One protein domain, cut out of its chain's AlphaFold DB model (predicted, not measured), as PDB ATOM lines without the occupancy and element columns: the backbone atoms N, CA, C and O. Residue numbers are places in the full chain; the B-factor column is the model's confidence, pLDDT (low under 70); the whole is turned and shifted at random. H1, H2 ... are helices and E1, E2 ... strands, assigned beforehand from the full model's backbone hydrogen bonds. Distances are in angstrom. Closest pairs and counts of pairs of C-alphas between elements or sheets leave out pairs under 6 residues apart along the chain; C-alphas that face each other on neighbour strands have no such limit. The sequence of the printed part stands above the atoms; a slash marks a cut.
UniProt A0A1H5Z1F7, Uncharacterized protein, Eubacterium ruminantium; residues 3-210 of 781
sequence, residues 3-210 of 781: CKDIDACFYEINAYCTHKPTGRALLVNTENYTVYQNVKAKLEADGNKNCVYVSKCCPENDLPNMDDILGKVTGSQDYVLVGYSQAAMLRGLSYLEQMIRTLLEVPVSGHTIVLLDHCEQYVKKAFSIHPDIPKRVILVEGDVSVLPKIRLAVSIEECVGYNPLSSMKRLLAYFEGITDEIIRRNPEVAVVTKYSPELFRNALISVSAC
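AT A GLANCE: This is residues 3 to 210 of the 781 residues of an uncharacterized protein of Eubacterium ruminantium (UniProt A0A1H5Z1F7). Two lobes lie end to end along the longest axis: the larger is a strongly twisted sheet of five parallel strands with H1 and H2 on one face and H5 and H7 on the other, and the smaller is a sheet of three parallel strands with H8 and H10 on one face. H8 sits between the two sheets, where it packs on H3 and H5. The printed part has 208 residues with ten named helices and eight named strands, in the order H1 E1 H2 E2 H3 H4 E3 H5 H6 E4 H7 E5 E6 H8 H9 E7 H10 E8, class mixed. It is compact, with a radius of gyration of the C-alphas of 17.0 A, and spans 54 by 36 by 31 A.

IN THESE COORDINATES: Begin with the larger sheet, in order E2 at residues 49 to 53, E3 at 78 to 82, E4 at 111 to 117, E1 at 26 to 30 and E5 at 137 to 140. Find C-alpha 111 at (44.793, -157.431, -6.002); from there E4 runs 19.7 A. H1, residues 6 to 18, starts at C-alpha 6 at (40.520, -172.853, -17.060) and runs 18.1 A; H2, 33 to 44, runs 15.9 A, and H6, 93 to 105, 18.6 A. The other helices are H3 at 54 to 57, H4 at 66 to 71, H5 at 84 to 91, H7 at 120 to 125, H8 at 168 to 176, H9 at 180 to 185 and H10 at 197 to 200. The smaller sheet is E7, 188 to 192, E6, 149 to 153, and E8, 206 to 209, ending at C-alpha 209 at (6.637, -157.084, -19.460).

HOW THE PARTS SIT: In the larger sheet look for N 52 and O 80 at 2.8 A between E2 and E3, N 81 and O 113 at 2.8 A between E3 and E4, N 28 and O 114 at 2.9 A between E4 and E1, and N 29 and O 138 at 2.8 A between E1 and E5. E2, H3 H4, E3 and E3, H5 H6, E4 are strand-helix-strand units, parallel neighbours with helices between, with right-handed crossovers; that of E6, H8 H9, E7 is left-handed. E1, H2, E2 and E4, H7, E5 and E7, H10, E8 are split units, with other strands between, and right-handed. H1 and H2 run along the strands at heights of 7.6 A and 8.5 A over the sheet; H5 and H7 are on the opposite face, at 7.5 A and 9.9 A. H4 and H6 only graze this sheet. H5 and H6 form a helical hairpin, closest at the C-alphas of Ala 88 and Leu 96, 5.0 A. H8 touches H3, closest at the C-alphas of Ser 55 and Leu 172, 5.0 A, and H5, at those of Gln 86 and Phe 175, 6.8 A. In the smaller sheet N 151 and O 189 are 2.8 A apart between E7 and E6, and N 150 and O 206 2.8 A between E6 and E8. H8 lies over E7, and H10 is on the same face. H9 and H2 are close but not clearly touching, closest at the C-alphas of Tyr 33 and Asp 180, 5.8 A. Each O i to N i+4 pair is within hydrogen-bond range in H1, H2, H4, H6, H7, H8 and H9; H5 has 3 of 4, and H3 and H10 are too short for such a pair.

THE WHOLE: The two C-alphas farthest apart are those of Lys 20 and Glu 157, 54.4 A. The printed part has no cut; the links H7 to E5 and E6 to H8 are long. The mean pLDDT of the printed part is 92.3, and no printed residue is under 70.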
ATOM      1  N   CYS A   3      43.497-167.560 -23.017       93.00
ATOM      2  CA  CYS A   3      43.660-168.828 -22.312       93.00
ATOM      3  C   CYS A   3      42.740-169.877 -22.946       93.00
ATOM      4  O   CYS A   3      41.539-169.645 -23.044       93.00
ATOM      5  N   LYS A   4      43.305-171.018 -23.360       89.81
ATOM      6  CA  LYS A   4      42.561-172.106 -24.027       89.81
ATOM      7  C   LYS A   4      41.660-172.907 -23.086       89.81
ATOM      8  O   LYS A   4      40.753-173.596 -23.531       89.81
ATOM      9  N   ASP A   5      41.947-172.853 -21.790       91.75
ATOM     10  CA  ASP A   5      41.234-173.586 -20.755       91.75
ATOM     11  C   ASP A   5      41.319-172.854 -19.402       91.75
ATOM     12  O   ASP A   5      41.979-171.817 -19.244       91.75
ATOM     13  N   ILE A   6      40.606-173.399 -18.416       93.25
ATOM     14  CA  ILE A   6      40.520-172.853 -17.060       93.25
ATOM     15  C   ILE A   6      41.876-172.935 -16.346       93.25
ATOM     16  O   ILE A   6      42.210-172.040 -15.572       93.25
ATOM     17  N   ASP A   7      42.691-173.957 -16.599       93.19
ATOM     18  CA  ASP A   7      43.981-174.099 -15.919       93.19
ATOM     19  C   ASP A   7      44.983-173.035 -16.377       93.19
ATOM     20  O   ASP A   7      45.633-172.407 -15.537       93.19
ATOM     21  N   ALA A   8      45.024-172.733 -17.677       93.62
ATOM     22  CA  ALA A   8      45.774-171.606 -18.225       93.62
ATOM     23  C   ALA A   8      45.273-170.261 -17.671       93.62
ATOM     24  O   ALA A   8      46.077-169.380 -17.373       93.62
ATOM     25  N   CYS A   9      43.960-170.104 -17.477       95.44
ATOM     26  CA  CYS A   9      43.393-168.917 -16.832       95.44
ATOM     27  C   CYS A   9      43.896-168.759 -15.386       95.44
ATOM     28  O   CYS A   9      44.350-167.679 -15.001       95.44
ATOM     29  N   PHE A  10      43.883-169.834 -14.591       95.31
ATOM     30  CA  PHE A  10      44.355-169.784 -13.204       95.31
ATOM     31  C   PHE A  10      45.867-169.624 -13.075       95.31
ATOM     32  O   PHE A  10      46.316-169.035 -12.093       95.31
ATOM     33  N   TYR A  11      46.650-170.093 -14.047       93.62
ATOM     34  CA  TYR A  11      48.078-169.785 -14.106       93.62
ATOM     35  C   TYR A  11      48.310-168.265 -14.138       93.62
ATOM     36  O   TYR A  11      49.063-167.742 -13.316       93.62
ATOM     37  N   GLU A  12      47.590-167.543 -15.002       94.06
ATOM     38  CA  GLU A  12      47.697-166.082 -15.120       94.06
ATOM     39  C   GLU A  12      47.117-165.339 -13.904       94.06
ATOM     40  O   GLU A  12      47.716-164.378 -13.418       94.06
ATOM     41  N   ILE A  13      45.985-165.799 -13.355       94.19
ATOM     42  CA  ILE A  13      45.410-165.226 -12.123       94.19
ATOM     43  C   ILE A  13      46.392-165.365 -10.951       94.19
ATOM     44  O   ILE A  13      46.621-164.406 -10.213       94.19
ATOM     45  N   ASN A  14      47.002-166.540 -10.783       91.94
ATOM     46  CA  ASN A  14      47.967-166.775  -9.711       91.94
ATOM     47  C   ASN A  14      49.246-165.955  -9.914       91.94
ATOM     48  O   ASN A  14      49.776-165.411  -8.945       91.94
ATOM     49  N   ALA A  15      49.724-165.816 -11.154       90.50
ATOM     50  CA  ALA A  15      50.852-164.941 -11.467       90.50
ATOM     51  C   ALA A  15      50.555-163.480 -11.080       90.50
ATOM     52  O   ALA A  15      51.393-162.818 -10.472       90.50
ATOM     53  N   TYR A  16      49.339-162.994 -11.346       91.81
ATOM     54  CA  TYR A  16      48.910-161.659 -10.927       91.81
ATOM     55  C   TYR A  16      48.878-161.498  -9.397       91.81
ATOM     56  O   TYR A  16      49.436-160.527  -8.895       91.81
ATOM     57  N   CYS A  17      48.293-162.447  -8.657       89.38
ATOM     58  CA  CYS A  17      48.148-162.350  -7.195       89.38
ATOM     59  C   CYS A  17      49.442-162.608  -6.397       89.38
ATOM     60  O   CYS A  17      49.531-162.224  -5.234       89.38
ATOM     61  N   THR A  18      50.440-163.289  -6.973       85.50
ATOM     62  CA  THR A  18      51.708-163.615  -6.281       85.50
ATOM     63  C   THR A  18      52.799-162.561  -6.471       85.50
ATOM     64  O   THR A  18      53.812-162.572  -5.764       85.50
ATOM     65  N   HIS A  19      52.617-161.634  -7.410       80.31
ATOM     66  CA  HIS A  19      53.520-160.511  -7.631       80.31
ATOM     67  C   HIS A  19      53.161-159.299  -6.757       80.31
ATOM     68  O   HIS A  19      52.178-159.294  -6.026       80.31
ATOM     69  N   LYS A  20      54.012-158.260  -6.765       82.25
ATOM     70  CA  LYS A  20      53.680-157.007  -6.070       82.25
ATOM     71  C   LYS A  20      52.447-156.367  -6.731       82.25
ATOM     72  O   LYS A  20      52.411-156.346  -7.965       82.25
ATOM     73  N   PRO A  21      51.522-155.772  -5.951       83.44
ATOM     74  CA  PRO A  21      50.353-155.083  -6.485       83.44
ATOM     75  C   PRO A  21      50.725-154.107  -7.602       83.44
ATOM     76  O   PRO A  21      51.555-153.213  -7.426       83.44
ATOM     77  N   THR A  22      50.105-154.286  -8.768       82.12
ATOM     78  CA  THR A  22      50.365-153.461  -9.964       82.12
ATOM     79  C   THR A  22      49.640-152.114  -9.924       82.12
ATOM     80  O   THR A  22      49.824-151.283 -10.814       82.12
ATOM     81  N   GLY A  23      48.792-151.894  -8.915       89.00
ATOM     82  CA  GLY A  23      47.936-150.717  -8.802       89.00
ATOM     83  C   GLY A  23      46.678-150.767  -9.675       89.00
ATOM     84  O   GLY A  23      45.910-149.808  -9.667       89.00
ATOM     85  N   ARG A  24      46.462-151.844 -10.448       92.00
ATOM     86  CA  ARG A  24      45.356-151.988 -11.411       92.00
ATOM     87  C   ARG A  24      44.636-153.330 -11.254       92.00
ATOM     88  O   ARG A  24      45.281-154.333 -10.951       92.00
ATOM     89  N   ALA A  25      43.330-153.353 -11.519       94.50
ATOM     90  CA  ALA A  25      42.528-154.579 -11.525       94.50
ATOM     91  C   ALA A  25      42.864-155.500 -12.718       94.50
ATOM     92  O   ALA A  25      43.245-155.028 -13.795       94.50
ATOM     93  N   LEU A  26      42.691-156.809 -12.516       95.69
ATOM     94  CA  LEU A  26      42.740-157.850 -13.540       95.69
ATOM     95  C   LEU A  26      41.312-158.194 -13.979       95.69
ATOM     96  O   LEU A  26      40.483-158.580 -13.155       95.69
ATOM     97  N   LEU A  27      41.023-158.083 -15.273       97.19
ATOM     98  CA  LEU A  27      39.711-158.443 -15.819       97.19
ATOM     99  C   LEU A  27      39.766-159.849 -16.401       97.19
ATOM    100  O   LEU A  27      40.642-160.141 -17.211       97.19
ATOM    101  N   VAL A  28      38.828-160.711 -16.024       97.50
ATOM    102  CA  VAL A  28      38.725-162.082 -16.532       97.50
ATOM    103  C   VAL A  28      37.382-162.219 -17.218       97.50
ATOM    104  O   VAL A  28      36.355-162.236 -16.553       97.50
ATOM    105  N   ASN A  29      37.385-162.273 -18.547       97.06
ATOM    106  CA  ASN A  29      36.174-162.424 -19.338       97.06
ATOM    107  C   ASN A  29      35.982-163.866 -19.794       97.06
ATOM    108  O   ASN A  29      36.905-164.484 -20.331       97.06
ATOM    109  N   THR A  30      34.748-164.338 -19.666       96.25
ATOM    110  CA  THR A  30      34.279-165.589 -20.261       96.25
ATOM    111  C   THR A  30      33.001-165.317 -21.051       96.25
ATOM    112  O   THR A  30      32.143-164.568 -20.589       96.25
ATOM    113  N   GLU A  31      32.837-165.964 -22.201       95.44
ATOM    114  CA  GLU A  31      31.584-165.924 -22.975       95.44
ATOM    115  C   GLU A  31      30.688-167.146 -22.705       95.44
ATOM    116  O   GLU A  31      29.576-167.221 -23.211       95.44
ATOM    117  N   ASN A  32      31.163-168.108 -21.906       95.19
ATOM    118  CA  ASN A  32      30.461-169.348 -21.590       95.19
ATOM    119  C   ASN A  32      30.099-169.415 -20.097       95.19
ATOM    120  O   ASN A  32      30.988-169.324 -19.247       95.19
ATOM    121  N   TYR A  33      28.828-169.647 -19.760       95.12
ATOM    122  CA  TYR A  33      28.366-169.703 -18.369       95.12
ATOM    123  C   TYR A  33      28.970-170.859 -17.571       95.12
ATOM    124  O   TYR A  33      29.288-170.689 -16.396       95.12
ATOM    125  N   THR A  34      29.167-172.027 -18.179       92.75
ATOM    126  CA  THR A  34      29.811-173.160 -17.495       92.75
ATOM    127  C   THR A  34      31.263-172.829 -17.131       92.75
ATOM    128  O   THR A  34      31.696-173.080 -16.005       92.75
ATOM    129  N   VAL A  35      32.005-172.192 -18.043       94.88
ATOM    130  CA  VAL A  35      33.364-171.695 -17.773       94.88
ATOM    131  C   VAL A  35      33.342-170.601 -16.702       94.88
ATOM    132  O   VAL A  35      34.121-170.688 -15.752       94.88
ATOM    133  N   TYR A  36      32.422-169.631 -16.794       96.19
ATOM    134  CA  TYR A  36      32.239-168.572 -15.791       96.19
ATOM    135  C   TYR A  36      32.053-169.158 -14.388       96.19
ATOM    136  O   TYR A  36      32.769-168.784 -13.458       96.19
ATOM    137  N   GLN A  37      31.128-170.114 -14.231       95.94
ATOM    138  CA  GLN A  37      30.838-170.729 -12.936       95.94
ATOM    139  C   GLN A  37      32.009-171.568 -12.416       95.94
ATOM    140  O   GLN A  37      32.291-171.517 -11.223       95.94
ATOM    141  N   ASN A  38      32.741-172.280 -13.277       95.00
ATOM    142  CA  ASN A  38      33.922-173.035 -12.847       95.00
ATOM    143  C   ASN A  38      35.062-172.113 -12.381       95.00
ATOM    144  O   ASN A  38      35.708-172.388 -11.367       95.00
ATOM    145  N   VAL A  39      35.297-171.001 -13.092       96.12
ATOM    146  CA  VAL A  39      36.280-169.984 -12.684       96.12
ATOM    147  C   VAL A  39      35.861-169.341 -11.366       96.12
ATOM    148  O   VAL A  39      36.660-169.271 -10.432       96.12
ATOM    149  N   LYS A  40      34.595-168.939 -11.251       96.62
ATOM    150  CA  LYS A  40      34.021-168.388 -10.024       96.62
ATOM    151  C   LYS A  40      34.160-169.357  -8.844       96.62
ATOM    152  O   LYS A  40      34.703-168.961  -7.822       96.62
ATOM    153  N   ALA A  41      33.767-170.622  -8.993       95.81
ATOM    154  CA  ALA A  41      33.821-171.619  -7.920       95.81
ATOM    155  C   ALA A  41      35.252-171.862  -7.406       95.81
ATOM    156  O   ALA A  41      35.478-171.986  -6.203       95.81
ATOM    157  N   LYS A  42      36.247-171.890  -8.302       95.62
ATOM    158  CA  LYS A  42      37.656-172.057  -7.912       95.62
ATOM    159  C   LYS A  42      38.236-170.792  -7.260       95.62
ATOM    160  O   LYS A  42      39.100-170.918  -6.398       95.62
ATOM    161  N   LEU A  43      37.742-169.597  -7.607       94.94
ATOM    162  CA  LEU A  43      38.065-168.350  -6.898       94.94
ATOM    163  C   LEU A  43      37.400-168.271  -5.514       94.94
ATOM    164  O   LEU A  43      38.042-167.829  -4.568       94.94
ATOM    165  N   GLU A  44      36.152-168.723  -5.388       93.81
ATOM    166  CA  GLU A  44      35.409-168.794  -4.119       93.81
ATOM    167  C   GLU A  44      36.031-169.782  -3.124       93.81
ATOM    168  O   GLU A  44      35.999-169.547  -1.918       93.81
ATOM    169  N   ALA A  45      36.590-170.890  -3.619       92.56
ATOM    170  CA  ALA A  45      37.225-171.914  -2.791       92.56
ATOM    171  C   ALA A  45      38.553-171.454  -2.155       92.56
ATOM    172  O   ALA A  45      39.037-172.091  -1.217       92.56
ATOM    173  N   ASP A  46      39.152-170.367  -2.647       91.31
ATOM    174  CA  ASP A  46      40.375-169.800  -2.086       91.31
ATOM    175  C   ASP A  46      40.053-168.847  -0.928       91.31
ATOM    176  O   ASP A  46      39.678-167.692  -1.125       91.31
ATOM    177  N   GLY A  47      40.258-169.324   0.302       85.31
ATOM    178  CA  GLY A  47      39.984-168.565   1.526       85.31
ATOM    179  C   GLY A  47      40.802-167.278   1.705       85.31
ATOM    180  O   GLY A  47      40.508-166.513   2.619       85.31
ATOM    181  N   ASN A  48      41.803-167.013   0.856       88.44
ATOM    182  CA  ASN A  48      42.546-165.750   0.865       88.44
ATOM    183  C   ASN A  48      41.878-164.652   0.019       88.44
ATOM    184  O   ASN A  48      42.330-163.507   0.054       88.44
ATOM    185  N   LYS A  49      40.829-164.981  -0.749       92.19
ATOM    186  CA  LYS A  49      40.138-164.058  -1.654       92.19
ATOM    187  C   LYS A  49      38.777-163.649  -1.102       92.19
ATOM    188  O   LYS A  49      37.916-164.475  -0.810       92.19
ATOM    189  N   ASN A  50      38.540-162.343  -1.036       94.50
ATOM    190  CA  ASN A  50      37.268-161.776  -0.604       94.50
ATOM    191  C   ASN A  50      36.332-161.573  -1.802       94.50
ATOM    192  O   ASN A  50      36.467-160.613  -2.563       94.50
ATOM    193  N   CYS A  51      35.359-162.472  -1.964       96.06
ATOM    194  CA  CYS A  51      34.369-162.385  -3.037       96.06
ATOM    195  C   CYS A  51      33.250-161.384  -2.701       96.06
ATOM    196  O   CYS A  51      32.462-161.589  -1.773       96.06
ATOM    197  N   VAL A  52      33.149-160.320  -3.496       96.94
ATOM    198  CA  VAL A  52      32.106-159.295  -3.430       96.94
ATOM    199  C   VAL A  52      31.123-159.507  -4.578       96.94
ATOM    200  O   VAL A  52      31.481-159.434  -5.751       96.94
ATOM    201  N   TYR A  53      29.865-159.748  -4.218       97.50
ATOM    202  CA  TYR A  53      28.760-159.956  -5.153       97.50
ATOM    203  C   TYR A  53      27.961-158.670  -5.299       97.50
ATOM    204  O   TYR A  53      27.619-158.033  -4.292       97.50
ATOM    205  N   VAL A  54      27.616-158.315  -6.534       96.75
ATOM    206  CA  VAL A  54      26.730-157.181  -6.807       96.75
ATOM    207  C   VAL A  54      25.368-157.399  -6.152       96.75
ATOM    208  O   VAL A  54      24.850-156.485  -5.508       96.75
ATOM    209  N   SER A  55      24.823-158.615  -6.217       96.38
ATOM    210  CA  SER A  55      23.543-158.977  -5.605       96.38
ATOM    211  C   SER A  55      23.533-158.750  -4.091       96.38
ATOM    212  O   SER A  55      22.604-158.154  -3.555       96.38
ATOM    213  N   LYS A  56      24.596-159.130  -3.373       95.44
ATOM    214  CA  LYS A  56      24.693-158.928  -1.914       95.44
ATOM    215  C   LYS A  56      24.818-157.455  -1.524       95.44
ATOM    216  O   LYS A  56      24.494-157.100  -0.395       95.44
ATOM    217  N   CYS A  57      25.278-156.609  -2.443       93.38
ATOM    218  CA  CYS A  57      25.378-155.166  -2.245       93.38
ATOM    219  C   CYS A  57      24.142-154.393  -2.728       93.38
ATOM    220  O   CYS A  57      24.070-153.184  -2.512       93.38
ATOM    221  N   CYS A  58      23.197-155.064  -3.384       93.19
ATOM    222  CA  CYS A  58      21.994-154.453  -3.921       93.19
ATOM    223  C   CYS A  58      20.889-154.405  -2.850       93.19
ATOM    224  O   CYS A  58      20.611-155.434  -2.217       93.19
ATOM    225  N   PRO A  59      20.220-153.253  -2.643       90.12
ATOM    226  CA  PRO A  59      18.973-153.217  -1.890       90.12
ATOM    227  C   PRO A  59      17.920-154.104  -2.562       90.12
ATOM    228  O   PRO A  59      17.981-154.334  -3.767       90.12
ATOM    229  N   GLU A  60      16.952-154.601  -1.790       85.19
ATOM    230  CA  GLU A  60      16.012-155.628  -2.259       85.19
ATOM    231  C   GLU A  60      15.279-155.195  -3.547       85.19
ATOM    232  O   GLU A  60      15.391-155.866  -4.571       85.19
ATOM    233  N   ASN A  61      14.639-154.021  -3.537       81.06
ATOM    234  CA  ASN A  61      13.783-153.529  -4.628       81.06
ATOM    235  C   ASN A  61      14.346-152.295  -5.360       81.06
ATOM    236  O   ASN A  61      13.574-151.490  -5.886       81.06
ATOM    237  N   ASP A  62      15.670-152.126  -5.382       89.88
ATOM    238  CA  ASP A  62      16.336-151.054  -6.133       89.88
ATOM    239  C   ASP A  62      17.457-151.589  -7.032       89.88
ATOM    240  O   ASP A  62      17.808-152.766  -6.982       89.88
ATOM    241  N   LEU A  63      17.997-150.730  -7.900       92.06
ATOM    242  CA  LEU A  63      19.181-151.031  -8.706       92.06
ATOM    243  C   LEU A  63      20.473-150.841  -7.886       92.06
ATOM    244  O   LEU A  63      20.534-149.951  -7.036       92.06
ATOM    245  N   PRO A  64      21.542-151.612  -8.160       93.44
ATOM    246  CA  PRO A  64      22.783-151.539  -7.391       93.44
ATOM    247  C   PRO A  64      23.518-150.207  -7.615       93.44
ATOM    248  O   PRO A  64      23.594-149.714  -8.744       93.44
ATOM    249  N   ASN A  65      24.114-149.635  -6.564       94.12
ATOM    250  CA  ASN A  65      25.057-148.524  -6.726       94.12
ATOM    251  C   ASN A  65      26.433-149.076  -7.127       94.12
ATOM    252  O   ASN A  65      27.164-149.615  -6.298       94.12
ATOM    253  N   MET A  66      26.761-148.970  -8.413       93.25
ATOM    254  CA  MET A  66      27.962-149.580  -8.985       93.25
ATOM    255  C   MET A  66      29.252-148.934  -8.459       93.25
ATOM    256  O   MET A  66      30.213-149.654  -8.204       93.25
ATOM    257  N   ASP A  67      29.258-147.621  -8.210       92.19
ATOM    258  CA  ASP A  67      30.442-146.911  -7.707       92.19
ATOM    259  C   ASP A  67      30.770-147.321  -6.264       92.19
ATOM    260  O   ASP A  67      31.921-147.626  -5.944       92.19
ATOM    261  N   ASP A  68      29.747-147.432  -5.409       93.31
ATOM    262  CA  ASP A  68      29.907-147.917  -4.031       93.31
ATOM    263  C   ASP A  68      30.416-149.364  -4.001       93.31
ATOM    264  O   ASP A  68      31.243-149.725  -3.162       93.31
ATOM    265  N   ILE A  69      29.921-150.214  -4.909       95.31
ATOM    266  CA  ILE A  69      30.362-151.610  -5.028       95.31
ATOM    267  C   ILE A  69      31.820-151.672  -5.469       95.31
ATOM    268  O   ILE A  69      32.598-152.428  -4.887       95.31
ATOM    269  N   LEU A  70      32.201-150.861  -6.457       94.06
ATOM    270  CA  LEU A  70      33.579-150.785  -6.917       94.06
ATOM    271  C   LEU A  70      34.509-150.314  -5.790       94.06
ATOM    272  O   LEU A  70      35.572-150.897  -5.592       94.06
ATOM    273  N   GLY A  71      34.083-149.343  -4.978       92.56
ATOM    274  CA  GLY A  71      34.832-148.876  -3.808       92.56
ATOM    275  C   GLY A  71      35.115-149.958  -2.756       92.56
ATOM    276  O   GLY A  71      36.107-149.864  -2.036       92.56
ATOM    277  N   LYS A  72      34.306-151.025  -2.685       93.62
ATOM    278  CA  LYS A  72      34.528-152.146  -1.748       93.62
ATOM    279  C   LYS A  72      35.676-153.068  -2.153       93.62
ATOM    280  O   LYS A  72      36.140-153.834  -1.315       93.62
ATOM    281  N   VAL A  73      36.127-153.011  -3.409       94.31
ATOM    282  CA  VAL A  73      37.139-153.931  -3.953       94.31
ATOM    283  C   VAL A  73      38.471-153.253  -4.293       94.31
ATOM    284  O   VAL A  73      39.301-153.860  -4.959       94.31
ATOM    285  N   THR A  74      38.708-152.013  -3.846       92.75
ATOM    286  CA  THR A  74      39.952-151.249  -4.111       92.75
ATOM    287  C   THR A  74      40.947-151.230  -2.941       92.75
ATOM    288  O   THR A  74      42.019-150.622  -3.040       92.75
ATOM    289  N   GLY A  75      40.615-151.897  -1.828       89.00
ATOM    290  CA  GLY A  75      41.445-151.963  -0.620       89.00
ATOM    291  C   GLY A  75      42.753-152.754  -0.787       89.00
ATOM    292  O   GLY A  75      43.138-153.139  -1.887       89.00
ATOM    293  N   SER A  76      43.458-153.000   0.321       88.69
ATOM    294  CA  SER A  76      44.770-153.677   0.347       88.69
ATOM    295  C   SER A  76      44.720-155.213   0.349       88.69
ATOM    296  O   SER A  76      45.770-155.847   0.385       88.69
ATOM    297  N   GLN A  77      43.525-155.808   0.349       91.50
ATOM    298  CA  GLN A  77      43.311-157.260   0.319       91.50
ATOM    299  C   GLN A  77      43.147-157.769  -1.122       91.50
ATOM    300  O   GLN A  77      43.085-156.972  -2.060       91.50
ATOM    301  N   ASP A  78      43.038-159.089  -1.281       93.62
ATOM    302  CA  ASP A  78      42.718-159.724  -2.557       93.62
ATOM    303  C   ASP A  78      41.195-159.851  -2.707       93.62
ATOM    304  O   ASP A  78      40.541-160.566  -1.944       93.62
ATOM    305  N   TYR A  79      40.616-159.155  -3.682       96.19
ATOM    306  CA  TYR A  79      39.175-159.120  -3.931       96.19
ATOM    307  C   TYR A  79      38.797-159.798  -5.246       96.19
ATOM    308  O   TYR A  79      39.520-159.715  -6.241       96.19
ATOM    309  N   VAL A  80      37.609-160.403  -5.270       97.06
ATOM    310  CA  VAL A  80      36.965-160.903  -6.491       97.06
ATOM    311  C   VAL A  80      35.609-160.228  -6.627       97.06
ATOM    312  O   VAL A  80      34.767-160.356  -5.743       97.06
ATOM    313  N   LEU A  81      35.388-159.507  -7.719       97.38
ATOM    314  CA  LEU A  81      34.125-158.839  -8.011       97.38
ATOM    315  C   LEU A  81      33.306-159.676  -9.002       97.38
ATOM    316  O   LEU A  81      33.751-159.930 -10.122       97.38
ATOM    317  N   VAL A  82      32.105-160.081  -8.583       97.62
ATOM    318  CA  VAL A  82      31.199-160.973  -9.327       97.62
ATOM    319  C   VAL A  82      29.876-160.255  -9.616       97.62
ATOM    320  O   VAL A  82      29.350-159.560  -8.747       97.62
ATOM    321  N   GLY A  83      29.332-160.416 -10.828       95.75
ATOM    322  CA  GLY A  83      28.032-159.848 -11.227       95.75
ATOM    323  C   GLY A  83      28.082-158.435 -11.828       95.75
ATOM    324  O   GLY A  83      27.046-157.872 -12.187       95.75
ATOM    325  N   TYR A  84      29.270-157.828 -11.924       95.62
ATOM    326  CA  TYR A  84      29.420-156.409 -12.271       95.62
ATOM    327  C   TYR A  84      29.144-156.109 -13.748       95.62
ATOM    328  O   TYR A  84      28.449-155.137 -14.054       95.62
ATOM    329  N   SER A  85      29.603-156.966 -14.668       95.62
ATOM    330  CA  SER A  85      29.241-156.856 -16.085       95.62
ATOM    331  C   SER A  85      27.755-157.107 -16.305       95.62
ATOM    332  O   SER A  85      27.117-156.310 -16.982       95.62
ATOM    333  N   GLN A  86      27.171-158.135 -15.684       94.50
ATOM    334  CA  GLN A  86      25.754-158.471 -15.859       94.50
ATOM    335  C   GLN A  86      24.835-157.329 -15.396       94.50
ATOM    336  O   GLN A  86      23.886-156.964 -16.090       94.50
ATOM    337  N   ALA A  87      25.150-156.692 -14.263       95.25
ATOM    338  CA  ALA A  87      24.422-155.512 -13.795       95.25
ATOM    339  C   ALA A  87      24.570-154.306 -14.741       95.25
ATOM    340  O   ALA A  87      23.613-153.560 -14.955       95.25
ATOM    341  N   ALA A  88      25.751-154.114 -15.336       94.88
ATOM    342  CA  ALA A  88      25.981-153.062 -16.323       94.88
ATOM    343  C   ALA A  88      25.264-153.343 -17.656       94.88
ATOM    344  O   ALA A  88      24.722-152.419 -18.261       94.88
ATOM    345  N   MET A  89      25.177-154.608 -18.078       95.44
ATOM    346  CA  MET A  89      24.438-155.035 -19.270       95.44
ATOM    347  C   MET A  89      22.945-154.703 -19.183       95.44
ATOM    348  O   MET A  89      22.354-154.356 -20.205       95.44
ATOM    349  N   LEU A  90      22.345-154.729 -17.984       93.75
ATOM    350  CA  LEU A  90      20.967-154.260 -17.765       93.75
ATOM    351  C   LEU A  90      20.799-152.754 -18.003       93.75
ATOM    352  O   LEU A  90      19.727-152.312 -18.398       93.75
ATOM    353  N   ARG A  91      21.840-151.950 -17.771       92.12
ATOM    354  CA  ARG A  91      21.810-150.491 -18.001       92.12
ATOM    355  C   ARG A  91      22.121-150.110 -19.447       92.12
ATOM    356  O   ARG A  91      21.853-148.983 -19.859       92.12
ATOM    357  N   GLY A  92      22.655-151.055 -20.213       94.56
ATOM    358  CA  GLY A  92      22.841-150.955 -21.650       94.56
ATOM    359  C   GLY A  92      24.268-150.705 -22.108       94.56
ATOM    360  O   GLY A  92      25.196-150.553 -21.314       94.56
ATOM    361  N   LEU A  93      24.437-150.678 -23.431       92.19
ATOM    362  CA  LEU A  93      25.751-150.746 -24.076       92.19
ATOM    363  C   LEU A  93      26.679-149.598 -23.685       92.19
ATOM    364  O   LEU A  93      27.813-149.842 -23.283       92.19
ATOM    365  N   SER A  94      26.197-148.356 -23.751       92.81
ATOM    366  CA  SER A  94      27.009-147.185 -23.404       92.81
ATOM    367  C   SER A  94      27.486-147.230 -21.950       92.81
ATOM    368  O   SER A  94      28.624-146.863 -21.661       92.81
ATOM    369  N   TYR A  95      26.634-147.717 -21.040       94.44
ATOM    370  CA  TYR A  95      26.981-147.860 -19.629       94.44
ATOM    371  C   TYR A  95      28.010-148.975 -19.418       94.44
ATOM    372  O   TYR A  95      28.974-148.785 -18.680       94.44
ATOM    373  N   LEU A  96      27.853-150.112 -20.103       94.88
ATOM    374  CA  LEU A  96      28.816-151.212 -20.070       94.88
ATOM    375  C   LEU A  96      30.197-150.782 -20.587       94.88
ATOM    376  O   LEU A  96      31.207-151.077 -19.953       94.88
ATOM    377  N   GLU A  97      30.261-150.051 -21.703       92.81
ATOM    378  CA  GLU A  97      31.528-149.554 -22.252       92.81
ATOM    379  C   GLU A  97      32.203-148.537 -21.318       92.81
ATOM    380  O   GLU A  97      33.419-148.598 -21.122       92.81
ATOM    381  N   GLN A  98      31.433-147.632 -20.701       92.81
ATOM    382  CA  GLN A  98      31.951-146.713 -19.682       92.81
ATOM    383  C   GLN A  98      32.480-147.479 -18.464       92.81
ATOM    384  O   GLN A  98      33.585-147.211 -18.002       92.81
ATOM    385  N   MET A  99      31.723-148.467 -17.990       93.94
ATOM    386  CA  MET A  99      32.088-149.319 -16.865       93.94
ATOM    387  C   MET A  99      33.402-150.065 -17.129       93.94
ATOM    388  O   MET A  99      34.289-150.051 -16.278       93.94
ATOM    389  N   ILE A 100      33.580-150.646 -18.321       93.94
ATOM    390  CA  ILE A 100      34.829-151.324 -18.700       93.94
ATOM    391  C   ILE A 100      36.013-150.349 -18.670       93.94
ATOM    392  O   ILE A 100      37.075-150.706 -18.162       93.94
ATOM    393  N   ARG A 101      35.845-149.109 -19.153       91.50
ATOM    394  CA  ARG A 101      36.894-148.075 -19.054       91.50
ATOM    395  C   ARG A 101      37.235-147.767 -17.597       91.50
ATOM    396  O   ARG A 101      38.410-147.773 -17.243       91.50
ATOM    397  N   THR A 102      36.226-147.592 -16.746       93.25
ATOM    398  CA  THR A 102      36.420-147.376 -15.307       93.25
ATOM    399  C   THR A 102      37.165-148.543 -14.658       93.25
ATOM    400  O   THR A 102      38.118-148.314 -13.922       93.25
ATOM    401  N   LEU A 103      36.802-149.794 -14.959       94.19
ATOM    402  CA  LEU A 103      37.489-150.976 -14.429       94.19
ATOM    403  C   LEU A 103      38.950-151.081 -14.885       94.19
ATOM    404  O   LEU A 103      39.805-151.531 -14.125       94.19
ATOM    405  N   LEU A 104      39.258-150.665 -16.114       91.50
ATOM    406  CA  LEU A 104      40.632-150.638 -16.619       91.50
ATOM    407  C   LEU A 104      41.483-149.551 -15.948       91.50
ATOM    408  O   LEU A 104      42.711-149.683 -15.902       91.50
ATOM    409  N   GLU A 105      40.852-148.497 -15.431       90.12
ATOM    410  CA  GLU A 105      41.515-147.340 -14.830       90.12
ATOM    411  C   GLU A 105      41.422-147.288 -13.297       90.12
ATOM    412  O   GLU A 105      42.123-146.486 -12.678       90.12
ATOM    413  N   VAL A 106      40.625-148.147 -12.662       91.00
ATOM    414  CA  VAL A 106      40.430-148.104 -11.210       91.00
ATOM    415  C   VAL A 106      41.750-148.381 -10.470       91.00
ATOM    416  O   VAL A 106      42.422-149.381 -10.759       91.00
ATOM    417  N   PRO A 107      42.170-147.501  -9.541       91.19
ATOM    418  CA  PRO A 107      43.328-147.760  -8.700       91.19
ATOM    419  C   PRO A 107      42.968-148.776  -7.612       91.19
ATOM    420  O   PRO A 107      41.959-148.626  -6.923       91.19
ATOM    421  N   VAL A 108      43.807-149.795  -7.439       92.75
ATOM    422  CA  VAL A 108      43.637-150.832  -6.406       92.75
ATOM    423  C   VAL A 108      44.908-150.946  -5.569       92.75
ATOM    424  O   VAL A 108      46.010-150.870  -6.110       92.75
ATOM    425  N   SER A 109      44.774-151.086  -4.247       90.62
ATOM    426  CA  SER A 109      45.937-151.135  -3.342       90.62
ATOM    427  C   SER A 109      46.503-152.553  -3.163       90.62
ATOM    428  O   SER A 109      47.700-152.698  -2.921       90.62
ATOM    429  N   GLY A 110      45.654-153.579  -3.268       91.69
ATOM    430  CA  GLY A 110      46.007-155.003  -3.283       91.69
ATOM    431  C   GLY A 110      45.823-155.620  -4.673       91.69
ATOM    432  O   GLY A 110      46.243-155.034  -5.673       91.69
ATOM    433  N   HIS A 111      45.168-156.781  -4.743       94.56
ATOM    434  CA  HIS A 111      44.793-157.431  -6.002       94.56
ATOM    435  C   HIS A 111      43.277-157.451  -6.168       94.56
ATOM    436  O   HIS A 111      42.549-157.838  -5.258       94.56
ATOM    437  N   THR A 112      42.790-157.102  -7.355       96.19
ATOM    438  CA  THR A 112      41.351-157.117  -7.641       96.19
ATOM    439  C   THR A 112      41.111-157.849  -8.941       96.19
ATOM    440  O   THR A 112      41.575-157.417  -9.994       96.19
ATOM    441  N   ILE A 113      40.372-158.951  -8.866       96.94
ATOM    442  CA  ILE A 113      39.945-159.740 -10.017       96.94
ATOM    443  C   ILE A 113      38.485-159.396 -10.290       96.94
ATOM    444  O   ILE A 113      37.650-159.502  -9.396       96.94
ATOM    445  N   VAL A 114      38.155-159.000 -11.514       97.62
ATOM    446  CA  VAL A 114      36.766-158.750 -11.913       97.62
ATOM    447  C   VAL A 114      36.347-159.793 -12.929       97.62
ATOM    448  O   VAL A 114      36.940-159.882 -14.007       97.62
ATOM    449  N   LEU A 115      35.322-160.573 -12.585       97.69
ATOM    450  CA  LEU A 115      34.738-161.544 -13.499       97.69
ATOM    451  C   LEU A 115      33.754-160.843 -14.426       97.69
ATOM    452  O   LEU A 115      32.746-160.289 -13.981       97.69
ATOM    453  N   LEU A 116      34.062-160.891 -15.716       96.88
ATOM    454  CA  LEU A 116      33.239-160.368 -16.786       96.88
ATOM    455  C   LEU A 116      32.559-161.510 -17.535       96.88
ATOM    456  O   LEU A 116      33.127-162.578 -17.759       96.88
ATOM    457  N   ASP A 117      31.332-161.226 -17.922       93.94
ATOM    458  CA  ASP A 117      30.421-162.116 -18.613       93.94
ATOM    459  C   ASP A 117      29.968-161.424 -19.898       93.94
ATOM    460  O   ASP A 117      29.522-160.274 -19.845       93.94
ATOM    461  N   HIS A 118      30.128-162.097 -21.038       95.19
ATOM    462  CA  HIS A 118      29.743-161.600 -22.364       95.19
ATOM    463  C   HIS A 118      30.341-160.232 -22.755       95.19
ATOM    464  O   HIS A 118      29.686-159.398 -23.395       95.19
ATOM    465  N   CYS A 119      31.579-159.945 -22.335       95.25
ATOM    466  CA  CYS A 119      32.231-158.654 -22.558       95.25
ATOM    467  C   CYS A 119      33.431-158.683 -23.515       95.25
ATOM    468  O   CYS A 119      34.058-157.636 -23.709       95.25
ATOM    469  N   GLU A 120      33.758-159.815 -24.147       94.25
ATOM    470  CA  GLU A 120      34.986-159.990 -24.934       94.25
ATOM    471  C   GLU A 120      35.148-158.900 -25.995       94.25
ATOM    472  O   GLU A 120      36.181-158.227 -26.068       94.25
ATOM    473  N   GLN A 121      34.104-158.675 -26.793       91.44
ATOM    474  CA  GLN A 121      34.131-157.676 -27.860       91.44
ATOM    475  C   GLN A 121      34.322-156.246 -27.339       91.44
ATOM    476  O   GLN A 121      34.979-155.438 -27.994       91.44
ATOM    477  N   TYR A 122      33.791-155.921 -26.158       90.44
ATOM    478  CA  TYR A 122      33.866-154.576 -25.585       90.44
ATOM    479  C   TYR A 122      35.229-154.320 -24.947       90.44
ATOM    480  O   TYR A 122      35.800-153.243 -25.114       90.44
ATOM    481  N   VAL A 123      35.800-155.332 -24.293       91.44
ATOM    482  CA  VAL A 123      37.148-155.246 -23.729       91.44
ATOM    483  C   VAL A 123      38.204-155.200 -24.840       91.44
ATOM    484  O   VAL A 123      39.145-154.411 -24.752       91.44
ATOM    485  N   LYS A 124      38.026-155.947 -25.942       90.75
ATOM    486  CA  LYS A 124      38.930-155.894 -27.108       90.75
ATOM    487  C   LYS A 124      39.019-154.507 -27.741       90.75
ATOM    488  O   LYS A 124      40.102-154.120 -28.177       90.75
ATOM    489  N   LYS A 125      37.931-153.725 -27.752       88.25
ATOM    490  CA  LYS A 125      37.964-152.328 -28.230       88.25
ATOM    491  C   LYS A 125      38.939-151.458 -27.430       88.25
ATOM    492  O   LYS A 125      39.457-150.489 -27.973       88.25
ATOM    493  N   ALA A 126      39.209-151.800 -26.169       84.88
ATOM    494  CA  ALA A 126      40.141-151.061 -25.325       84.88
ATOM    495  C   ALA A 126      41.616-151.438 -25.559       84.88
ATOM    496  O   ALA A 126      42.504-150.713 -25.120       84.88
ATOM    497  N   PHE A 127      41.917-152.531 -26.274       88.12
ATOM    498  CA  PHE A 127      43.301-152.985 -26.487       88.12
ATOM    499  C   PHE A 127      44.137-152.012 -27.321       88.12
ATOM    500  O   PHE A 127      45.356-151.972 -27.175       88.12
ATOM    501  N   SER A 128      43.494-151.211 -28.171       82.69
ATOM    502  CA  SER A 128      44.150-150.167 -28.961       82.69
ATOM    503  C   SER A 128      44.428-148.882 -28.173       82.69
ATOM    504  O   SER A 128      45.138-148.019 -28.682       82.69
ATOM    505  N   ILE A 129      43.898-148.742 -26.949       83.31
ATOM    506  CA  ILE A 129      44.022-147.518 -26.142       83.31
ATOM    507  C   ILE A 129      45.400-147.435 -25.476       83.31
ATOM    508  O   ILE A 129      46.039-146.386 -25.524       83.31
ATOM    509  N   HIS A 130      45.878-148.525 -24.863       81.06
ATOM    510  CA  HIS A 130      47.192-148.556 -24.219       81.06
ATOM    511  C   HIS A 130      47.819-149.970 -24.249       81.06
ATOM    512  O   HIS A 130      47.112-150.949 -23.995       81.06
ATOM    513  N   PRO A 131      49.141-150.121 -24.503       82.94
ATOM    514  CA  PRO A 131      49.794-151.431 -24.668       82.94
ATOM    515  C   PRO A 131      49.795-152.345 -23.430       82.94
ATOM    516  O   PRO A 131      50.155-153.519 -23.528       82.94
ATOM    517  N   ASP A 132      49.457-151.817 -22.252       85.62
ATOM    518  CA  ASP A 132      49.413-152.577 -20.999       85.62
ATOM    519  C   ASP A 132      48.067-153.292 -20.778       85.62
ATOM    520  O   ASP A 132      48.027-154.299 -20.077       85.62
ATOM    521  N   ILE A 133      46.983-152.819 -21.404       87.69
ATOM    522  CA  ILE A 133      45.628-153.355 -21.236       87.69
ATOM    523  C   ILE A 133      45.563-154.845 -21.611       87.69
ATOM    524  O   ILE A 133      45.048-155.622 -20.807       87.69
ATOM    525  N   PRO A 134      46.144-155.317 -22.737       87.62
ATOM    526  CA  PRO A 134      46.134-156.744 -23.071       87.62
ATOM    527  C   PRO A 134      46.824-157.649 -22.037       87.62
ATOM    528  O   PRO A 134      46.552-158.854 -22.009       87.62
ATOM    529  N   LYS A 135      47.714-157.093 -21.199       87.44
ATOM    530  CA  LYS A 135      48.398-157.801 -20.100       87.44
ATOM    531  C   LYS A 135      47.572-157.837 -18.810       87.44
ATOM    532  O   LYS A 135      47.919-158.570 -17.897       87.44
ATOM    533  N   ARG A 136      46.495-157.051 -18.730       89.88
ATOM    534  CA  ARG A 136      45.596-156.931 -17.565       89.88
ATOM    535  C   ARG A 136      44.199-157.500 -17.830       89.88
ATOM    536  O   ARG A 136      43.284-157.311 -17.034       89.88
ATOM    537  N   VAL A 137      44.039-158.196 -18.952       94.88
ATOM    538  CA  VAL A 137      42.793-158.839 -19.367       94.88
ATOM    539  C   VAL A 137      43.078-160.291 -19.721       94.88
ATOM    540  O   VAL A 137      43.961-160.564 -20.537       94.88
ATOM    541  N   ILE A 138      42.304-161.211 -19.160       96.50
ATOM    542  CA  ILE A 138      42.258-162.624 -19.527       96.50
ATOM    543  C   ILE A 138      40.965-162.865 -20.302       96.50
ATOM    544  O   ILE A 138      39.886-162.528 -19.827       96.50
ATOM    545  N   LEU A 139      41.087-163.436 -21.496       96.19
ATOM    546  CA  LEU A 139      39.975-163.934 -22.298       96.19
ATOM    547  C   LEU A 139      40.063-165.461 -22.279       96.19
ATOM    548  O   LEU A 139      41.058-166.013 -22.758       96.19
ATOM    549  N   VAL A 140      39.077-166.123 -21.677       95.50
ATOM    550  CA  VAL A 140      39.030-167.590 -21.591       95.50
ATOM    551  C   VAL A 140      38.193-168.131 -22.744       95.50
ATOM    552  O   VAL A 140      37.066-167.683 -22.949       95.50
ATOM    553  N   GLU A 141      38.754-169.074 -23.497       92.06
ATOM    554  CA  GLU A 141      38.098-169.716 -24.636       92.06
ATOM    555  C   GLU A 141      36.879-170.543 -24.191       92.06
ATOM    556  O   GLU A 141      36.913-171.236 -23.171       92.06
ATOM    557  N   GLY A 142      35.787-170.457 -24.954       89.19
ATOM    558  CA  GLY A 142      34.547-171.191 -24.712       89.19
ATOM    559  C   GLY A 142      33.443-170.788 -25.692       89.19
ATOM    560  O   GLY A 142      33.484-169.699 -26.264       89.19
ATOM    561  N   ASP A 143      32.458-171.667 -25.881       91.69
ATOM    562  CA  ASP A 143      31.302-171.390 -26.738       91.69
ATOM    563  C   ASP A 143      30.398-170.328 -26.107       91.69
ATOM    564  O   ASP A 143      30.054-170.426 -24.926       91.69
ATOM    565  N   VAL A 144      29.983-169.337 -26.900       94.38
ATOM    566  CA  VAL A 144      29.161-168.215 -26.426       94.38
ATOM    567  C   VAL A 144      27.798-168.719 -25.943       94.38
ATOM    568  O   VAL A 144      27.038-169.319 -26.708       94.38
ATOM    569  N   SER A 145      27.485-168.462 -24.676       94.62
ATOM    570  CA  SER A 145      26.199-168.792 -24.071       94.62
ATOM    571  C   SER A 145      25.087-167.862 -24.574       94.62
ATOM    572  O   SER A 145      25.311-166.759 -25.066       94.62
ATOM    573  N   VAL A 146      23.833-168.309 -24.477       93.12
ATOM    574  CA  VAL A 146      22.676-167.475 -24.839       93.12
ATOM    575  C   VAL A 146      22.275-166.625 -23.637       93.12
ATOM    576  O   VAL A 146      22.037-167.163 -22.558       93.12
ATOM    577  N   LEU A 147      22.140-165.310 -23.833       93.56
ATOM    578  CA  LEU A 147      21.643-164.416 -22.787       93.56
ATOM    579  C   LEU A 147      20.178-164.735 -22.423       93.56
ATOM    580  O   LEU A 147      19.365-164.974 -23.323       93.56
ATOM    581  N   PRO A 148      19.806-164.691 -21.130       94.00
ATOM    582  CA  PRO A 148      18.419-164.864 -20.703       94.00
ATOM    583  C   PRO A 148      17.511-163.754 -21.243       94.00
ATOM    584  O   PRO A 148      17.960-162.662 -21.591       94.00
ATOM    585  N   LYS A 149      16.200-164.001 -21.233       95.19
ATOM    586  CA  LYS A 149      15.186-162.950 -21.388       95.19
ATOM    587  C   LYS A 149      14.526-162.664 -20.048       95.19
ATOM    588  O   LYS A 149      14.187-163.588 -19.317       95.19
ATOM    589  N   ILE A 150      14.314-161.395 -19.738       95.56
ATOM    590  CA  ILE A 150      13.669-160.951 -18.504       95.56
ATOM    591  C   ILE A 150      12.229-160.536 -18.797       95.56
ATOM    592  O   ILE A 150      11.968-159.739 -19.706       95.56
ATOM    593  N   ARG A 151      11.307-161.039 -17.975       94.69
ATOM    594  CA  ARG A 151       9.905-160.627 -17.914       94.69
ATOM    595  C   ARG A 151       9.656-159.874 -16.607       94.69
ATOM    596  O   ARG A 151       9.843-160.426 -15.529       94.69
ATOM    597  N   LEU A 152       9.285-158.603 -16.687       94.25
ATOM    598  CA  LEU A 152       8.961-157.787 -15.517       94.25
ATOM    599  C   LEU A 152       7.471-157.906 -15.201       94.25
ATOM    600  O   LEU A 152       6.651-157.863 -16.115       94.25
ATOM    601  N   ALA A 153       7.137-158.023 -13.923       91.75
ATOM    602  CA  ALA A 153       5.771-157.952 -13.422       91.75
ATOM    603  C   ALA A 153       5.703-157.007 -12.224       91.75
ATOM    604  O   ALA A 153       6.679-156.873 -11.477       91.75
ATOM    605  N   VAL A 154       4.554-156.368 -12.027       88.19
ATOM    606  CA  VAL A 154       4.335-155.489 -10.870       88.19
ATOM    607  C   VAL A 154       4.016-156.316  -9.628       88.19
ATOM    608  O   VAL A 154       4.390-155.937  -8.515       88.19
ATOM    609  N   SER A 155       3.385-157.474  -9.815       87.38
ATOM    610  CA  SER A 155       2.983-158.372  -8.739       87.38
ATOM    611  C   SER A 155       3.199-159.846  -9.105       87.38
ATOM    612  O   SER A 155       3.509-160.188 -10.246       87.38
ATOM    613  N   ILE A 156       3.084-160.738  -8.118       85.81
ATOM    614  CA  ILE A 156       3.258-162.184  -8.338       85.81
ATOM    615  C   ILE A 156       2.072-162.787  -9.110       85.81
ATOM    616  O   ILE A 156       2.219-163.794  -9.802       85.81
ATOM    617  N   GLU A 157       0.902-162.159  -9.012       81.62
ATOM    618  CA  GLU A 157      -0.350-162.590  -9.628       81.62
ATOM    619  C   GLU A 157      -0.277-162.541 -11.164       81.62
ATOM    620  O   GLU A 157      -0.736-163.483 -11.820       81.62
ATOM    621  N   GLU A 158       0.391-161.516 -11.711       81.94
ATOM    622  CA  GLU A 158       0.646-161.307 -13.148       81.94
ATOM    623  C   GLU A 158       1.605-162.347 -13.755       81.94
ATOM    624  O   GLU A 158       1.615-162.571 -14.962       81.94
ATOM    625  N   CYS A 159       2.411-163.032 -12.940       84.19
ATOM    626  CA  CYS A 159       3.397-164.012 -13.406       84.19
ATOM    627  C   CYS A 159       2.772-165.379 -13.730       84.19
ATOM    628  O   CYS A 159       3.225-166.421 -13.251       84.19
ATOM    629  N   VAL A 160       1.712-165.405 -14.537       81.50
ATOM    630  CA  VAL A 160       1.012-166.643 -14.897       81.50
ATOM    631  C   VAL A 160       1.937-167.569 -15.701       81.50
ATOM    632  O   VAL A 160       2.424-167.206 -16.767       81.50
ATOM    633  N   GLY A 161       2.185-168.775 -15.178       77.75
ATOM    634  CA  GLY A 161       3.057-169.774 -15.811       77.75
ATOM    635  C   GLY A 161       4.547-169.613 -15.506       77.75
ATOM    636  O   GLY A 161       5.354-170.402 -15.995       77.75
ATOM    637  N   TYR A 162       4.916-168.640 -14.670       82.25
ATOM    638  CA  TYR A 162       6.289-168.421 -14.230       82.25
ATOM    639  C   TYR A 162       6.418-168.629 -12.719       82.25
ATOM    640  O   TYR A 162       5.474-168.431 -11.960       82.25
ATOM    641  N   ASN A 163       7.630-168.965 -12.276       86.12
ATOM    642  CA  ASN A 163       8.025-168.891 -10.870       86.12
ATOM    643  C   ASN A 163       8.886-167.631 -10.690       86.12
ATOM    644  O   ASN A 163      10.098-167.702 -10.920       86.12
ATOM    645  N   PRO A 164       8.296-166.464 -10.370       91.56
ATOM    646  CA  PRO A 164       9.023-165.210 -10.446       91.56
ATOM    647  C   PRO A 164      10.009-165.029  -9.295       91.56
ATOM    648  O   PRO A 164       9.781-165.424  -8.149       91.56
ATOM    649  N   LEU A 165      11.109-164.348  -9.597       94.25
ATOM    650  CA  LEU A 165      12.022-163.821  -8.597       94.25
ATOM    651  C   LEU A 165      11.360-162.629  -7.901       94.25
ATOM    652  O   LEU A 165      10.821-161.740  -8.549       94.25
ATOM    653  N   SER A 166      11.423-162.580  -6.574       92.62
ATOM    654  CA  SER A 166      10.671-161.581  -5.803       92.62
ATOM    655  C   SER A 166      11.271-160.169  -5.816       92.62
ATOM    656  O   SER A 166      10.715-159.297  -5.157       92.62
ATOM    657  N   SER A 167      12.442-159.958  -6.434       94.00
ATOM    658  CA  SER A 167      13.157-158.680  -6.358       94.00
ATOM    659  C   SER A 167      14.303-158.551  -7.379       94.00
ATOM    660  O   SER A 167      14.846-159.554  -7.857       94.00
ATOM    661  N   MET A 168      14.736-157.315  -7.671       94.00
ATOM    662  CA  MET A 168      15.897-157.043  -8.542       94.00
ATOM    663  C   MET A 168      17.195-157.617  -7.970       94.00
ATOM    664  O   MET A 168      18.040-158.121  -8.710       94.00
ATOM    665  N   LYS A 169      17.339-157.611  -6.644       95.38
ATOM    666  CA  LYS A 169      18.458-158.260  -5.960       95.38
ATOM    667  C   LYS A 169      18.531-159.756  -6.267       95.38
ATOM    668  O   LYS A 169      19.613-160.277  -6.540       95.38
ATOM    669  N   ARG A 170      17.386-160.451  -6.251       95.75
ATOM    670  CA  ARG A 170      17.319-161.878  -6.600       95.75
ATOM    671  C   ARG A 170      17.607-162.127  -8.077       95.75
ATOM    672  O   ARG A 170      18.243-163.129  -8.380       95.75
ATOM    673  N   LEU A 171      17.218-161.217  -8.973       95.50
ATOM    674  CA  LEU A 171      17.604-161.283 -10.388       95.50
ATOM    675  C   LEU A 171      19.126-161.196 -10.574       95.50
ATOM    676  O   LEU A 171      19.703-161.971 -11.331       95.50
ATOM    677  N   LEU A 172      19.794-160.301  -9.847       95.94
ATOM    678  CA  LEU A 172      21.254-160.191  -9.892       95.94
ATOM    679  C   LEU A 172      21.931-161.443  -9.319       95.94
ATOM    680  O   LEU A 172      22.880-161.944  -9.913       95.94
ATOM    681  N   ALA A 173      21.407-161.994  -8.219       96.06
ATOM    682  CA  ALA A 173      21.897-163.261  -7.669       96.06
ATOM    683  C   ALA A 173      21.701-164.428  -8.654       96.06
ATOM    684  O   ALA A 173      22.565-165.294  -8.770       96.06
ATOM    685  N   TYR A 174      20.585-164.429  -9.392       95.44
ATOM    686  CA  TYR A 174      20.324-165.389 -10.461       95.44
ATOM    687  C   TYR A 174      21.377-165.287 -11.572       95.44
ATOM    688  O   TYR A 174      21.940-166.308 -11.951       95.44
ATOM    689  N   PHE A 175      21.725-164.079 -12.033       94.62
ATOM    690  CA  PHE A 175      22.790-163.887 -13.028       94.62
ATOM    691  C   PHE A 175      24.171-164.314 -12.536       94.62
ATOM    692  O   PHE A 175      24.931-164.917 -13.288       94.62
ATOM    693  N   GLU A 176      24.495-164.060 -11.272       95.44
ATOM    694  CA  GLU A 176      25.765-164.497 -10.687       95.44
ATOM    695  C   GLU A 176      25.884-166.028 -10.616       95.44
ATOM    696  O   GLU A 176      27.000-166.551 -10.589       95.44
ATOM    697  N   GLY A 177      24.765-166.758 -10.573       94.31
ATOM    698  CA  GLY A 177      24.699-168.222 -10.484       94.31
ATOM    699  C   GLY A 177      24.203-168.935 -11.745       94.31
ATOM    700  O   GLY A 177      23.944-170.135 -11.687       94.31
ATOM    701  N   ILE A 178      24.029-168.224 -12.860       93.81
ATOM    702  CA  ILE A 178      23.417-168.785 -14.066       93.81
ATOM    703  C   ILE A 178      24.341-169.804 -14.752       93.81
ATOM    704  O   ILE A 178      25.564-169.645 -14.759       93.81
ATOM    705  N   THR A 179      23.749-170.853 -15.328       93.38
ATOM    706  CA  THR A 179      24.442-171.909 -16.084       93.38
ATOM    707  C   THR A 179      23.760-172.148 -17.429       93.38
ATOM    708  O   THR A 179      22.570-171.860 -17.594       93.38
ATOM    709  N   ASP A 180      24.477-172.760 -18.376       91.50
ATOM    710  CA  ASP A 180      23.891-173.186 -19.655       91.50
ATOM    711  C   ASP A 180      22.732-174.178 -19.477       91.50
ATOM    712  O   ASP A 180      21.786-174.191 -20.264       91.50
ATOM    713  N   GLU A 181      22.768-175.004 -18.427       91.50
ATOM    714  CA  GLU A 181      21.680-175.927 -18.109       91.50
ATOM    715  C   GLU A 181      20.414-175.187 -17.653       91.50
ATOM    716  O   GLU A 181      19.314-175.534 -18.091       91.50
ATOM    717  N   ILE A 182      20.564-174.152 -16.819       90.81
ATOM    718  CA  ILE A 182      19.445-173.323 -16.351       90.81
ATOM    719  C   ILE A 182      18.780-172.622 -17.540       90.81
ATOM    720  O   ILE A 182      17.566-172.734 -17.698       90.81
ATOM    721  N   ILE A 183      19.568-171.983 -18.412       90.00
ATOM    722  CA  ILE A 183      19.059-171.288 -19.607       90.00
ATOM    723  C   ILE A 183      18.354-172.243 -20.568       90.00
ATOM    724  O   ILE A 183      17.298-171.915 -21.105       90.00
ATOM    725  N   ARG A 184      18.907-173.445 -20.782       88.94
ATOM    726  CA  ARG A 184      18.303-174.435 -21.685       88.94
ATOM    727  C   ARG A 184      16.936-174.910 -21.195       88.94
ATOM    728  O   ARG A 184      16.074-175.199 -22.018       88.94
ATOM    729  N   ARG A 185      16.744-175.017 -19.876       87.56
ATOM    730  CA  ARG A 185      15.459-175.403 -19.274       87.56
ATOM    731  C   ARG A 185      14.478-174.233 -19.231       87.56
ATOM    732  O   ARG A 185      13.314-174.426 -19.553       87.56
ATOM    733  N   ASN A 186      14.954-173.048 -18.854       85.75
ATOM    734  CA  ASN A 186      14.150-171.841 -18.678       85.75
ATOM    735  C   ASN A 186      14.870-170.635 -19.309       85.75
ATOM    736  O   ASN A 186      15.659-169.966 -18.636       85.75
ATOM    737  N   PRO A 187      14.618-170.337 -20.596       89.38
ATOM    738  CA  PRO A 187      15.265-169.216 -21.282       89.38
ATOM    739  C   PRO A 187      14.718-167.850 -20.840       89.38
ATOM    740  O   PRO A 187      15.350-166.820 -21.089       89.38
ATOM    741  N   GLU A 188      13.545-167.828 -20.201       92.69
ATOM    742  CA  GLU A 188      12.895-166.622 -19.698       92.69
ATOM    743  C   GLU A 188      12.810-166.654 -18.167       92.69
ATOM    744  O   GLU A 188      12.474-167.680 -17.574       92.69
ATOM    745  N   VAL A 189      13.104-165.520 -17.529       93.19
ATOM    746  CA  VAL A 189      13.019-165.336 -16.077       93.19
ATOM    747  C   VAL A 189      12.060-164.196 -15.754       93.19
ATOM    748  O   VAL A 189      12.228-163.077 -16.239       93.19
ATOM    749  N   ALA A 190      11.055-164.478 -14.928       94.00
ATOM    750  CA  ALA A 190      10.140-163.460 -14.427       94.00
ATOM    751  C   ALA A 190      10.681-162.828 -13.138       94.00
ATOM    752  O   ALA A 190      11.257-163.521 -12.297       94.00
ATOM    753  N   VAL A 191      10.490-161.522 -12.963       94.81
ATOM    754  CA  VAL A 191      10.865-160.795 -11.745       94.81
ATOM    755  C   VAL A 191       9.789-159.785 -11.362       94.81
ATOM    756  O   VAL A 191       9.322-159.010 -12.197       94.81
ATOM    757  N   VAL A 192       9.431-159.779 -10.080       94.19
ATOM    758  CA  VAL A 192       8.529-158.788  -9.492       94.19
ATOM    759  C   VAL A 192       9.327-157.529  -9.164       94.19
ATOM    760  O   VAL A 192      10.315-157.579  -8.424       94.19
ATOM    761  N   THR A 193       8.934-156.395  -9.739       93.38
ATOM    762  CA  THR A 193       9.625-155.119  -9.547       93.38
ATOM    763  C   THR A 193       8.727-153.919  -9.838       93.38
ATOM    764  O   THR A 193       7.792-153.989 -10.625       93.38
ATOM    765  N   LYS A 194       9.064-152.769  -9.245       92.56
ATOM    766  CA  LYS A 194       8.404-151.476  -9.506       92.56
ATOM    767  C   LYS A 194       8.817-150.830 -10.837       92.56
ATOM    768  O   LYS A 194       8.295-149.777 -11.194       92.56
ATOM    769  N   TYR A 195       9.826-151.375 -11.517       93.31
ATOM    770  CA  TYR A 195      10.404-150.767 -12.715       93.31
ATOM    771  C   TYR A 195       9.662-151.177 -13.990       93.31
ATOM    772  O   TYR A 195       9.359-152.347 -14.196       93.31
ATOM    773  N   SER A 196       9.447-150.209 -14.883       92.19
ATOM    774  CA  SER A 196       8.920-150.451 -16.230       92.19
ATOM    775  C   SER A 196      10.018-150.973 -17.175       92.19
ATOM    776  O   SER A 196      11.166-150.527 -17.057       92.19
ATOM    777  N   PRO A 197       9.690-151.838 -18.160       93.75
ATOM    778  CA  PRO A 197      10.627-152.264 -19.202       93.75
ATOM    779  C   PRO A 197      11.304-151.109 -19.953       93.75
ATOM    780  O   PRO A 197      12.444-151.257 -20.384       93.75
ATOM    781  N   GLU A 198      10.658-149.939 -20.055       93.81
ATOM    782  CA  GLU A 198      11.227-148.756 -20.725       93.81
ATOM    783  C   GLU A 198      12.537-148.284 -20.070       93.81
ATOM    784  O   GLU A 198      13.441-147.815 -20.763       93.81
ATOM    785  N   LEU A 199      12.700-148.481 -18.753       93.75
ATOM    786  CA  LEU A 199      13.952-148.182 -18.045       93.75
ATOM    787  C   LEU A 199      15.138-148.990 -18.603       93.75
ATOM    788  O   LEU A 199      16.280-148.539 -18.550       93.75
ATOM    789  N   PHE A 200      14.857-150.171 -19.156       94.69
ATOM    790  CA  PHE A 200      15.836-151.137 -19.645       94.69
ATOM    791  C   PHE A 200      15.865-151.226 -21.176       94.69
ATOM    792  O   PHE A 200      16.454-152.152 -21.726       94.69
ATOM    793  N   ARG A 201      15.285-150.259 -21.899       93.31
ATOM    794  CA  ARG A 201      15.199-150.281 -23.374       93.31
ATOM    795  C   ARG A 201      16.539-150.410 -24.111       93.31
ATOM    796  O   ARG A 201      16.573-150.842 -25.256       93.31
ATOM    797  N   ASN A 202      17.634-149.993 -23.469       94.00
ATOM    798  CA  ASN A 202      18.987-150.049 -24.029       94.00
ATOM    799  C   ASN A 202      19.795-151.250 -23.509       94.00
ATOM    800  O   ASN A 202      20.980-151.354 -23.833       94.00
ATOM    801  N   ALA A 203      19.199-152.102 -22.666       95.38
ATOM    802  CA  ALA A 203      19.849-153.271 -22.090       95.38
ATOM    803  C   ALA A 203      20.342-154.226 -23.185       95.38
ATOM    804  O   ALA A 203      19.720-154.376 -24.234       95.38
ATOM    805  N   LEU A 204      21.462-154.901 -22.924       94.25
ATOM    806  CA  LEU A 204      21.947-155.977 -23.798       94.25
ATOM    807  C   LEU A 204      21.137-157.261 -23.603       94.25
ATOM    808  O   LEU A 204      21.026-158.075 -24.514       94.25
ATOM    809  N   ILE A 205      20.593-157.439 -22.401       94.06
ATOM    810  CA  ILE A 205      19.699-158.535 -22.044       94.06
ATOM    811  C   ILE A 205      18.282-158.108 -22.430       94.06
ATOM    812  O   ILE A 205      17.879-156.986 -22.135       94.06
ATOM    813  N   SER A 206      17.521-158.983 -23.087       94.94
ATOM    814  CA  SER A 206      16.147-158.660 -23.490       94.94
ATOM    815  C   SER A 206      15.264-158.476 -22.254       94.94
ATOM    816  O   SER A 206      15.181-159.383 -21.430       94.94
ATOM    817  N   VAL A 207      14.601-157.322 -22.130       95.88
ATOM    818  CA  VAL A 207      13.670-157.014 -21.033       95.88
ATOM    819  C   VAL A 207      12.317-156.614 -21.610       95.88
ATOM    820  O   VAL A 207      12.235-155.763 -22.491       95.88
ATOM    821  N   SER A 208      11.248-157.230 -21.118       94.06
ATOM    822  CA  SER A 208       9.865-156.950 -21.526       94.06
ATOM    823  C   SER A 208       8.909-157.185 -20.357       94.06
ATOM    824  O   SER A 208       9.322-157.734 -19.340       94.06
ATOM    825  N   ALA A 209       7.652-156.754 -20.462       91.19
ATOM    826  CA  ALA A 209       6.637-157.084 -19.460       91.19
ATOM    827  C   ALA A 209       6.235-158.570 -19.547       91.19
ATOM    828  O   ALA A 209       6.402-159.199 -20.599       91.19
ATOM    829  N   CYS A 210       5.720-159.125 -18.446       88.44
ATOM    830  CA  CYS A 210       4.926-160.352 -18.485       88.44
ATOM    831  C   CYS A 210       3.671-160.137 -19.341       88.44
ATOM    832  O   CYS A 210       3.233-159.002 -19.545       88.44
TER     833      CYS A 210